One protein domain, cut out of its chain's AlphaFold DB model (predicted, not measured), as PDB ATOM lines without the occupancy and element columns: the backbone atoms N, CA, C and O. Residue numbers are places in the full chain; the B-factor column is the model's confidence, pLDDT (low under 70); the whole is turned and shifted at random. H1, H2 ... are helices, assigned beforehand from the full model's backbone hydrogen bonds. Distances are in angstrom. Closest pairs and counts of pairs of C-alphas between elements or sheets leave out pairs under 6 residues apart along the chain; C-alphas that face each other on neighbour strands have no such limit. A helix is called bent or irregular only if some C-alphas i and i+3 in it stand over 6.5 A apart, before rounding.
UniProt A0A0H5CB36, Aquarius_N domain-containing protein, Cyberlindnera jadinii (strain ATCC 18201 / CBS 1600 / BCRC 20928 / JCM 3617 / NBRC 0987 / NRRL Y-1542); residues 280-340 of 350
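AT A GLANCE: This is residues 280 to 340 of the 350 residues of the protein "Aquarius_N domain-containing protein" of Cyberlindnera jadinii (strain ATCC 18201 / CBS 1600 / BCRC 20928 / JCM 3617 / NBRC 0987 / NRRL Y-1542) (UniProt A0A0H5CB36). One long helix, H1, runs along the longest axis of the model, its first residues, 280 to 285, sticking out free, and near residue 303 it kinks sharply and the chain folds back so that the shorter H2 packs across it. The last helix, H3, runs back near H1 at a steep tilt, without clearly touching either of the other two. The printed part has 61 residues, with three named helices in the order H1, H2, H3 and no named strand, and the class is all helix. It is compact, with a radius of gyration of the C-alphas of 11.5 A, and the C-alphas span 35 by 26 by 18 A.

IN THESE COORDINATES: H1 is residues 280 to 309, from C-alpha 280 at (30.547, 68.810, 32.370) to C-alpha 309 at (53.541, 73.642, 41.608), 25.2 A from first to last C-alpha. It has a kink of 133 degrees near residue 303 and is irregular: C-alphas 304 and 307 are 9.5 A apart. H2 is residues 313 to 324, 14.5 A long from first to last C-alpha, and is irregular too: C-alphas 318 and 321 are 7.7 A apart. H3 is residues 329 to 338, 14.4 A from first to last C-alpha, and ends with C-alpha 338 at (46.227, 90.174, 37.836).

HOW THE PARTS SIT: H1 and H2 touch, with 10 pairs of C-alphas within 8 A. Their closest C-alphas are those of Ser 290 and Ala 317, 6.6 A apart. They run the same way at a steep tilt of 53 degrees. H1 and H3 are close but not clearly touching; their closest C-alphas, those of Tyr 296 and Met 335, are 7.5 A apart. H3 runs opposite ways to H1 at a steep tilt of 44 degrees. H2 and H3 are also close but not clearly touching, with the closest C-alphas, those of Leu 324 and Ile 332, 7.5 A apart. They run opposite ways at a steep tilt of 46 degrees. In H3 every O i to N i+4 pair is within hydrogen-bond range, while H1 has 21 of 26 such pairs within range and H2 has 4 of 8.

THE WHOLE: The two C-alphas farthest apart are those of Thr 280 and Ser 330, at 35.2 A, and the first and last printed C-alphas, Thr 280 and Lys 340, are 24.9 A apart. The printed part has no cut. The links from H1 to H2 and from H2 to H3 are tight, with 3 and 4 residues between the helices. The mean pLDDT of the printed part is 83.9, and no printed residue is under 70; H2 has a mean of 78 and H3 of 88.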
ATOM      1  N   THR A 280      29.445  68.642  33.326       92.38
ATOM      2  CA  THR A 280      30.547  68.810  32.370       92.38
ATOM      3  C   THR A 280      30.944  70.275  32.206       92.38
ATOM      4  O   THR A 280      32.131  70.592  32.266       92.38
ATOM      5  N   THR A 281      29.976  71.184  32.049       90.88
ATOM      6  CA  THR A 281      30.251  72.627  31.912       90.88
ATOM      7  C   THR A 281      30.790  73.221  33.210       90.88
ATOM      8  O   THR A 281      31.735  74.012  33.181       90.88
ATOM      9  N   LEU A 282      30.260  72.787  34.359       90.31
ATOM     10  CA  LEU A 282      30.777  73.176  35.672       90.31
ATOM     11  C   LEU A 282      32.226  72.725  35.869       90.31
ATOM     12  O   LEU A 282      33.059  73.516  36.318       90.31
ATOM     13  N   LYS A 283      32.538  71.476  35.499       89.62
ATOM     14  CA  LYS A 283      33.896  70.935  35.569       89.62
ATOM     15  C   LYS A 283      34.848  71.694  34.647       89.62
ATOM     16  O   LYS A 283      35.885  72.147  35.112       89.62
ATOM     17  N   ALA A 284      34.467  71.919  33.389       90.25
ATOM     18  CA  ALA A 284      35.288  72.667  32.438       90.25
ATOM     19  C   ALA A 284      35.627  74.078  32.953       90.25
ATOM     20  O   ALA A 284      36.783  74.492  32.915       90.25
ATOM     21  N   ARG A 285      34.647  74.792  33.525       87.44
ATOM     22  CA  ARG A 285      34.867  76.109  34.147       87.44
ATOM     23  C   ARG A 285      35.799  76.037  35.359       87.44
ATOM     24  O   ARG A 285      36.597  76.948  35.581       87.44
ATOM     25  N   TYR A 286      35.650  75.009  36.191       87.00
ATOM     26  CA  TYR A 286      36.526  74.799  37.341       87.00
ATOM     27  C   TYR A 286      37.972  74.538  36.899       87.00
ATOM     28  O   TYR A 286      38.895  75.161  37.432       87.00
ATOM     29  N   ASP A 287      38.156  73.680  35.898       87.06
ATOM     30  CA  ASP A 287      39.461  73.323  35.344       87.06
ATOM     31  C   ASP A 287      40.125  74.537  34.675       87.06
ATOM     32  O   ASP A 287      41.306  74.795  34.911       87.06
ATOM     33  N   GLU A 288      39.365  75.345  33.926       88.69
ATOM     34  CA  GLU A 288      39.832  76.598  33.315       88.69
ATOM     35  C   GLU A 288      40.349  77.578  34.380       88.69
ATOM     36  O   GLU A 288      41.501  78.014  34.320       88.69
ATOM     37  N   ARG A 289      39.530  77.870  35.404       86.69
ATOM     38  CA  ARG A 289      39.904  78.778  36.503       86.69
ATOM     39  C   ARG A 289      41.138  78.279  37.253       86.69
ATOM     40  O   ARG A 289      42.038  79.066  37.538       86.69
ATOM     41  N   SER A 290      41.185  76.982  37.553       85.75
ATOM     42  CA  SER A 290      42.322  76.360  38.238       85.75
ATOM     43  C   SER A 290      43.587  76.466  37.395       85.75
ATOM     44  O   SER A 290      44.631  76.864  37.901       85.75
ATOM     45  N   THR A 291      43.482  76.201  36.093       86.88
ATOM     46  CA  THR A 291      44.605  76.314  35.156       86.88
ATOM     47  C   THR A 291      45.120  77.747  35.079       86.88
ATOM     48  O   THR A 291      46.331  77.946  35.131       86.88
ATOM     49  N   THR A 292      44.240  78.757  35.032       88.56
ATOM     50  CA  THR A 292      44.652  80.173  35.045       88.56
ATOM     51  C   THR A 292      45.445  80.521  36.308       88.56
ATOM     52  O   THR A 292      46.525  81.104  36.210       88.56
ATOM     53  N   VAL A 293      44.947  80.130  37.487       87.81
ATOM     54  CA  VAL A 293      45.630  80.381  38.770       87.81
ATOM     55  C   VAL A 293      46.986  79.678  38.811       87.81
ATOM     56  O   VAL A 293      47.992  80.303  39.135       87.81
ATOM     57  N   ILE A 294      47.034  78.395  38.450       85.81
ATOM     58  CA  ILE A 294      48.262  77.592  38.497       85.81
ATOM     59  C   ILE A 294      49.301  78.119  37.508       85.81
ATOM     60  O   ILE A 294      50.464  78.265  37.871       85.81
ATOM     61  N   SER A 295      48.886  78.476  36.290       87.38
ATOM     62  CA  SER A 295      49.779  79.046  35.273       87.38
ATOM     63  C   SER A 295      50.397  80.358  35.750       87.38
ATOM     64  O   SER A 295      51.593  80.586  35.561       87.38
ATOM     65  N   TYR A 296      49.606  81.203  36.420       89.44
ATOM     66  CA  TYR A 296      50.105  82.439  37.012       89.44
ATOM     67  C   TYR A 296      51.114  82.163  38.129       89.44
ATOM     68  O   TYR A 296      52.224  82.694  38.113       89.44
ATOM     69  N   LEU A 297      50.753  81.286  39.070       87.50
ATOM     70  CA  LEU A 297      51.624  80.910  40.178       87.50
ATOM     71  C   LEU A 297      52.951  80.303  39.684       87.50
ATOM     72  O   LEU A 297      54.004  80.606  40.236       87.50
ATOM     73  N   PHE A 298      52.918  79.493  38.624       86.50
ATOM     74  CA  PHE A 298      54.107  78.880  38.033       86.50
ATOM     75  C   PHE A 298      55.018  79.925  37.379       86.50
ATOM     76  O   PHE A 298      56.230  79.924  37.586       86.50
ATOM     77  N   THR A 299      54.424  80.851  36.625       88.50
ATOM     78  CA  THR A 299      55.162  81.886  35.890       88.50
ATOM     79  C   THR A 299      55.838  82.887  36.828       88.50
ATOM     80  O   THR A 299      56.942  83.339  36.541       88.50
ATOM     81  N   HIS A 300      55.190  83.237  37.943       87.62
ATOM     82  CA  HIS A 300      55.640  84.330  38.809       87.62
ATOM     83  C   HIS A 300      56.268  83.883  40.134       87.62
ATOM     84  O   HIS A 300      57.033  84.647  40.718       87.62
ATOM     85  N   PHE A 301      55.968  82.674  40.617       87.06
ATOM     86  CA  PHE A 301      56.376  82.223  41.953       87.06
ATOM     87  C   PHE A 301      56.958  80.806  41.981       87.06
ATOM     88  O   PHE A 301      57.048  80.213  43.057       87.06
ATOM     89  N   SER A 302      57.378  80.251  40.840       82.69
ATOM     90  CA  SER A 302      58.026  78.929  40.777       82.69
ATOM     91  C   SER A 302      59.213  78.809  41.739       82.69
ATOM     92  O   SER A 302      59.311  77.813  42.457       82.69
ATOM     93  N   ASP A 303      60.030  79.857  41.853       83.19
ATOM     94  CA  ASP A 303      61.179  79.903  42.768       83.19
ATOM     95  C   ASP A 303      60.775  79.805  44.251       83.19
ATOM     96  O   ASP A 303      61.456  79.155  45.043       83.19
ATOM     97  N   LYS A 304      59.646  80.421  44.638       82.69
ATOM     98  CA  LYS A 304      59.133  80.409  46.023       82.69
ATOM     99  C   LYS A 304      58.344  79.136  46.349       82.69
ATOM    100  O   LYS A 304      58.336  78.679  47.492       82.69
ATOM    101  N   LEU A 305      57.646  78.570  45.364       80.06
ATOM    102  CA  LEU A 305      56.726  77.443  45.552       80.06
ATOM    103  C   LEU A 305      57.395  76.071  45.367       80.06
ATOM    104  O   LEU A 305      56.891  75.073  45.900       80.06
ATOM    105  N   GLY A 306      58.548  76.021  44.692       78.12
ATOM    106  CA  GLY A 306      59.348  74.813  44.497       78.12
ATOM    107  C   GLY A 306      58.630  73.748  43.664       78.12
ATOM    108  O   GLY A 306      57.828  74.056  42.789       78.12
ATOM    109  N   SER A 307      58.879  72.466  43.944       73.44
ATOM    110  CA  SER A 307      58.280  71.355  43.186       73.44
ATOM    111  C   SER A 307      56.765  71.200  43.366       73.44
ATOM    112  O   SER A 307      56.128  70.554  42.543       73.44
ATOM    113  N   ALA A 308      56.166  71.820  44.392       70.25
ATOM    114  CA  ALA A 308      54.740  71.678  44.709       70.25
ATOM    115  C   ALA A 308      53.798  72.247  43.631       70.25
ATOM    116  O   ALA A 308      52.606  71.952  43.640       70.25
ATOM    117  N   ILE A 309      54.313  73.081  42.720       74.19
ATOM    118  CA  ILE A 309      53.541  73.642  41.608       74.19
ATOM    119  C   ILE A 309      53.691  72.863  40.292       74.19
ATOM    120  O   ILE A 309      53.005  73.159  39.320       74.19
ATOM    121  N   LEU A 310      54.582  71.869  40.256       73.00
ATOM    122  CA  LEU A 310      54.810  71.022  39.082       73.00
ATOM    123  C   LEU A 310      53.831  69.842  39.001       73.00
ATOM    124  O   LEU A 310      53.797  69.139  37.991       73.00
ATOM    125  N   ASP A 311      53.048  69.620  40.055       73.56
ATOM    126  CA  ASP A 311      52.030  68.580  40.093       73.56
ATOM    127  C   ASP A 311      50.855  68.893  39.151       73.56
ATOM    128  O   ASP A 311      50.640  70.016  38.695       73.56
ATOM    129  N   SER A 312      50.043  67.876  38.849       73.44
ATOM    130  CA  SER A 312      48.834  68.079  38.045       73.44
ATOM    131  C   SER A 312      47.864  69.066  38.713       73.44
ATOM    132  O   SER A 312      47.759  69.123  39.941       73.44
ATOM    133  N   SER A 313      47.070  69.791  37.919       70.25
ATOM    134  CA  SER A 313      46.063  70.729  38.442       70.25
ATOM    135  C   SER A 313      45.077  70.078  39.419       70.25
ATOM    136  O   SER A 313      44.688  70.699  40.408       70.25
ATOM    137  N   ALA A 314      44.746  68.803  39.196       71.19
ATOM    138  CA  ALA A 314      43.901  68.000  40.076       71.19
ATOM    139  C   ALA A 314      44.531  67.731  41.458       71.19
ATOM    140  O   ALA A 314      43.803  67.570  42.435       71.19
ATOM    141  N   ALA A 315      45.863  67.701  41.555       73.25
ATOM    142  CA  ALA A 315      46.596  67.543  42.814       73.25
ATOM    143  C   ALA A 315      46.865  68.891  43.511       73.25
ATOM    144  O   ALA A 315      46.893  68.963  44.744       73.25
ATOM    145  N   ILE A 316      47.012  69.966  42.730       74.19
ATOM    146  CA  ILE A 316      47.269  71.319  43.237       74.19
ATOM    147  C   ILE A 316      46.001  71.963  43.799       74.19
ATOM    148  O   ILE A 316      46.040  72.529  44.889       74.19
ATOM    149  N   ALA A 317      44.869  71.883  43.094       73.00
ATOM    150  CA  ALA A 317      43.669  72.635  43.465       73.00
ATOM    151  C   ALA A 317      43.134  72.326  44.886       73.00
ATOM    152  O   ALA A 317      42.797  73.275  45.599       73.00
ATOM    153  N   PRO A 318      43.121  71.064  45.371       76.56
ATOM    154  CA  PRO A 318      42.761  70.750  46.759       76.56
ATOM    155  C   PRO A 318      43.767  71.283  47.793       76.56
ATOM    156  O   PRO A 318      43.389  71.587  48.921       76.56
ATOM    157  N   ASN A 319      45.040  71.421  47.409       80.75
ATOM    158  CA  ASN A 319      46.141  71.869  48.268       80.75
ATOM    159  C   ASN A 319      46.463  73.361  48.116       80.75
ATOM    160  O   ASN A 319      47.400  73.856  48.747       80.75
ATOM    161  N   LEU A 320      45.689  74.090  47.306       82.12
ATOM    162  CA  LEU A 320      45.973  75.471  46.934       82.12
ATOM    163  C   LEU A 320      46.126  76.377  48.159       82.12
ATOM    164  O   LEU A 320      47.015  77.216  48.184       82.12
ATOM    165  N   GLN A 321      45.332  76.166  49.211       82.38
ATOM    166  CA  GLN A 321      45.464  76.926  50.456       82.38
ATOM    167  C   GLN A 321      46.864  76.782  51.076       82.38
ATOM    168  O   GLN A 321      47.472  77.783  51.440       82.38
ATOM    169  N   ASN A 322      47.399  75.562  51.152       83.38
ATOM    170  CA  ASN A 322      48.727  75.306  51.719       83.38
ATOM    171  C   ASN A 322      49.846  75.885  50.845       83.38
ATOM    172  O   ASN A 322      50.877  76.310  51.361       83.38
ATOM    173  N   ILE A 323      49.641  75.909  49.528       83.25
ATOM    174  CA  ILE A 323      50.576  76.505  48.568       83.25
ATOM    175  C   ILE A 323      50.577  78.030  48.717       83.25
ATOM    176  O   ILE A 323      51.643  78.629  48.821       83.25
ATOM    177  N   LEU A 324      49.398  78.651  48.807       85.50
ATOM    178  CA  LEU A 324      49.258  80.100  48.969       85.50
ATOM    179  C   LEU A 324      49.809  80.606  50.310       85.50
ATOM    180  O   LEU A 324      50.286  81.732  50.365       85.50
ATOM    181  N   LEU A 325      49.819  79.785  51.368       85.94
ATOM    182  CA  LEU A 325      50.433  80.140  52.659       85.94
ATOM    183  C   LEU A 325      51.959  80.330  52.597       85.94
ATOM    184  O   LEU A 325      52.531  80.889  53.530       85.94
ATOM    185  N   LYS A 326      52.625  79.863  51.534       86.50
ATOM    186  CA  LYS A 326      54.066  80.077  51.320       86.50
ATOM    187  C   LYS A 326      54.385  81.433  50.686       86.50
ATOM    188  O   LYS A 326      55.556  81.784  50.589       86.50
ATOM    189  N   LEU A 327      53.371  82.143  50.195       87.12
ATOM    190  CA  LEU A 327      53.529  83.435  49.542       87.12
ATOM    191  C   LEU A 327      53.358  84.568  50.546       87.12
ATOM    192  O   LEU A 327      52.560  84.479  51.482       87.12
ATOM    193  N   ASP A 328      54.075  85.659  50.301       88.31
ATOM    194  CA  ASP A 328      53.920  86.871  51.088       88.31
ATOM    195  C   ASP A 328      52.561  87.528  50.773       88.31
ATOM    196  O   ASP A 328      52.069  87.434  49.642       88.31
ATOM    197  N   PRO A 329      51.934  88.252  51.719       85.88
ATOM    198  CA  PRO A 329      50.657  88.925  51.467       85.88
ATOM    199  C   PRO A 329      50.668  89.857  50.243       85.88
ATOM    200  O   PRO A 329      49.671  89.935  49.525       85.88
ATOM    201  N   SER A 330      51.798  90.516  49.962       87.69
ATOM    202  CA  SER A 330      51.978  91.364  48.776       87.69
ATOM    203  C   SER A 330      51.922  90.580  47.464       87.69
ATOM    204  O   SER A 330      51.394  91.080  46.473       87.69
ATOM    205  N   ASP A 331      52.439  89.351  47.452       89.06
ATOM    206  CA  ASP A 331      52.426  88.479  46.274       89.06
ATOM    207  C   ASP A 331      51.000  88.009  45.974       89.06
ATOM    208  O   ASP A 331      50.551  88.012  44.825       89.06
ATOM    209  N   ILE A 332      50.261  87.653  47.031       87.12
ATOM    210  CA  ILE A 332      48.848  87.277  46.933       87.12
ATOM    211  C   ILE A 332      48.037  88.459  46.399       87.12
ATOM    212  O   ILE A 332      47.203  88.276  45.512       87.12
ATOM    213  N   GLU A 333      48.288  89.677  46.884       87.31
ATOM    214  CA  GLU A 333      47.610  90.873  46.381       87.31
ATOM    215  C   GLU A 333      47.883  91.099  44.885       87.31
ATOM    216  O   GLU A 333      46.937  91.293  44.117       87.31
ATOM    217  N   GLN A 334      49.140  91.000  44.443       87.31
ATOM    218  CA  GLN A 334      49.499  91.121  43.023       87.31
ATOM    219  C   GLN A 334      48.810  90.059  42.159       87.31
ATOM    220  O   GLN A 334      48.257  90.389  41.103       87.31
ATOM    221  N   MET A 335      48.773  88.811  42.633       89.00
ATOM    222  CA  MET A 335      48.052  87.728  41.967       89.00
ATOM    223  C   MET A 335      46.563  88.054  41.830       89.00
ATOM    224  O   MET A 335      46.002  87.931  40.740       89.00
ATOM    225  N   LEU A 336      45.912  88.491  42.909       88.12
ATOM    226  CA  LEU A 336      44.491  88.840  42.887       88.12
ATOM    227  C   LEU A 336      44.207  89.982  41.900       88.12
ATOM    228  O   LEU A 336      43.253  89.883  41.126       88.12
ATOM    229  N   ILE A 337      45.057  91.017  41.860       86.50
ATOM    230  CA  ILE A 337      44.948  92.120  40.889       86.50
ATOM    231  C   ILE A 337      45.049  91.593  39.456       86.50
ATOM    232  O   ILE A 337      44.225  91.956  38.613       86.50
ATOM    233  N   HIS A 338      46.030  90.732  39.173       87.19
ATOM    234  CA  HIS A 338      46.227  90.174  37.836       87.19
ATOM    235  C   HIS A 338      45.041  89.311  37.392       87.19
ATOM    236  O   HIS A 338      44.546  89.451  36.273       87.19
ATOM    237  N   LEU A 339      44.528  88.475  38.297       87.12
ATOM    238  CA  LEU A 339      43.349  87.640  38.066       87.12
ATOM    239  C   LEU A 339      42.036  88.443  38.035       87.12
ATOM    240  O   LEU A 339      40.965  87.856  37.874       87.12
ATOM    241  N   LYS A 340      42.102  89.777  38.176       85.56
ATOM    242  CA  LYS A 340      40.950  90.692  38.242       85.56
ATOM    243  C   LYS A 340      39.978  90.330  39.372       85.56
ATOM    244  O   LYS A 340      38.787  90.634  39.295       85.56
TER     245      LYS A 340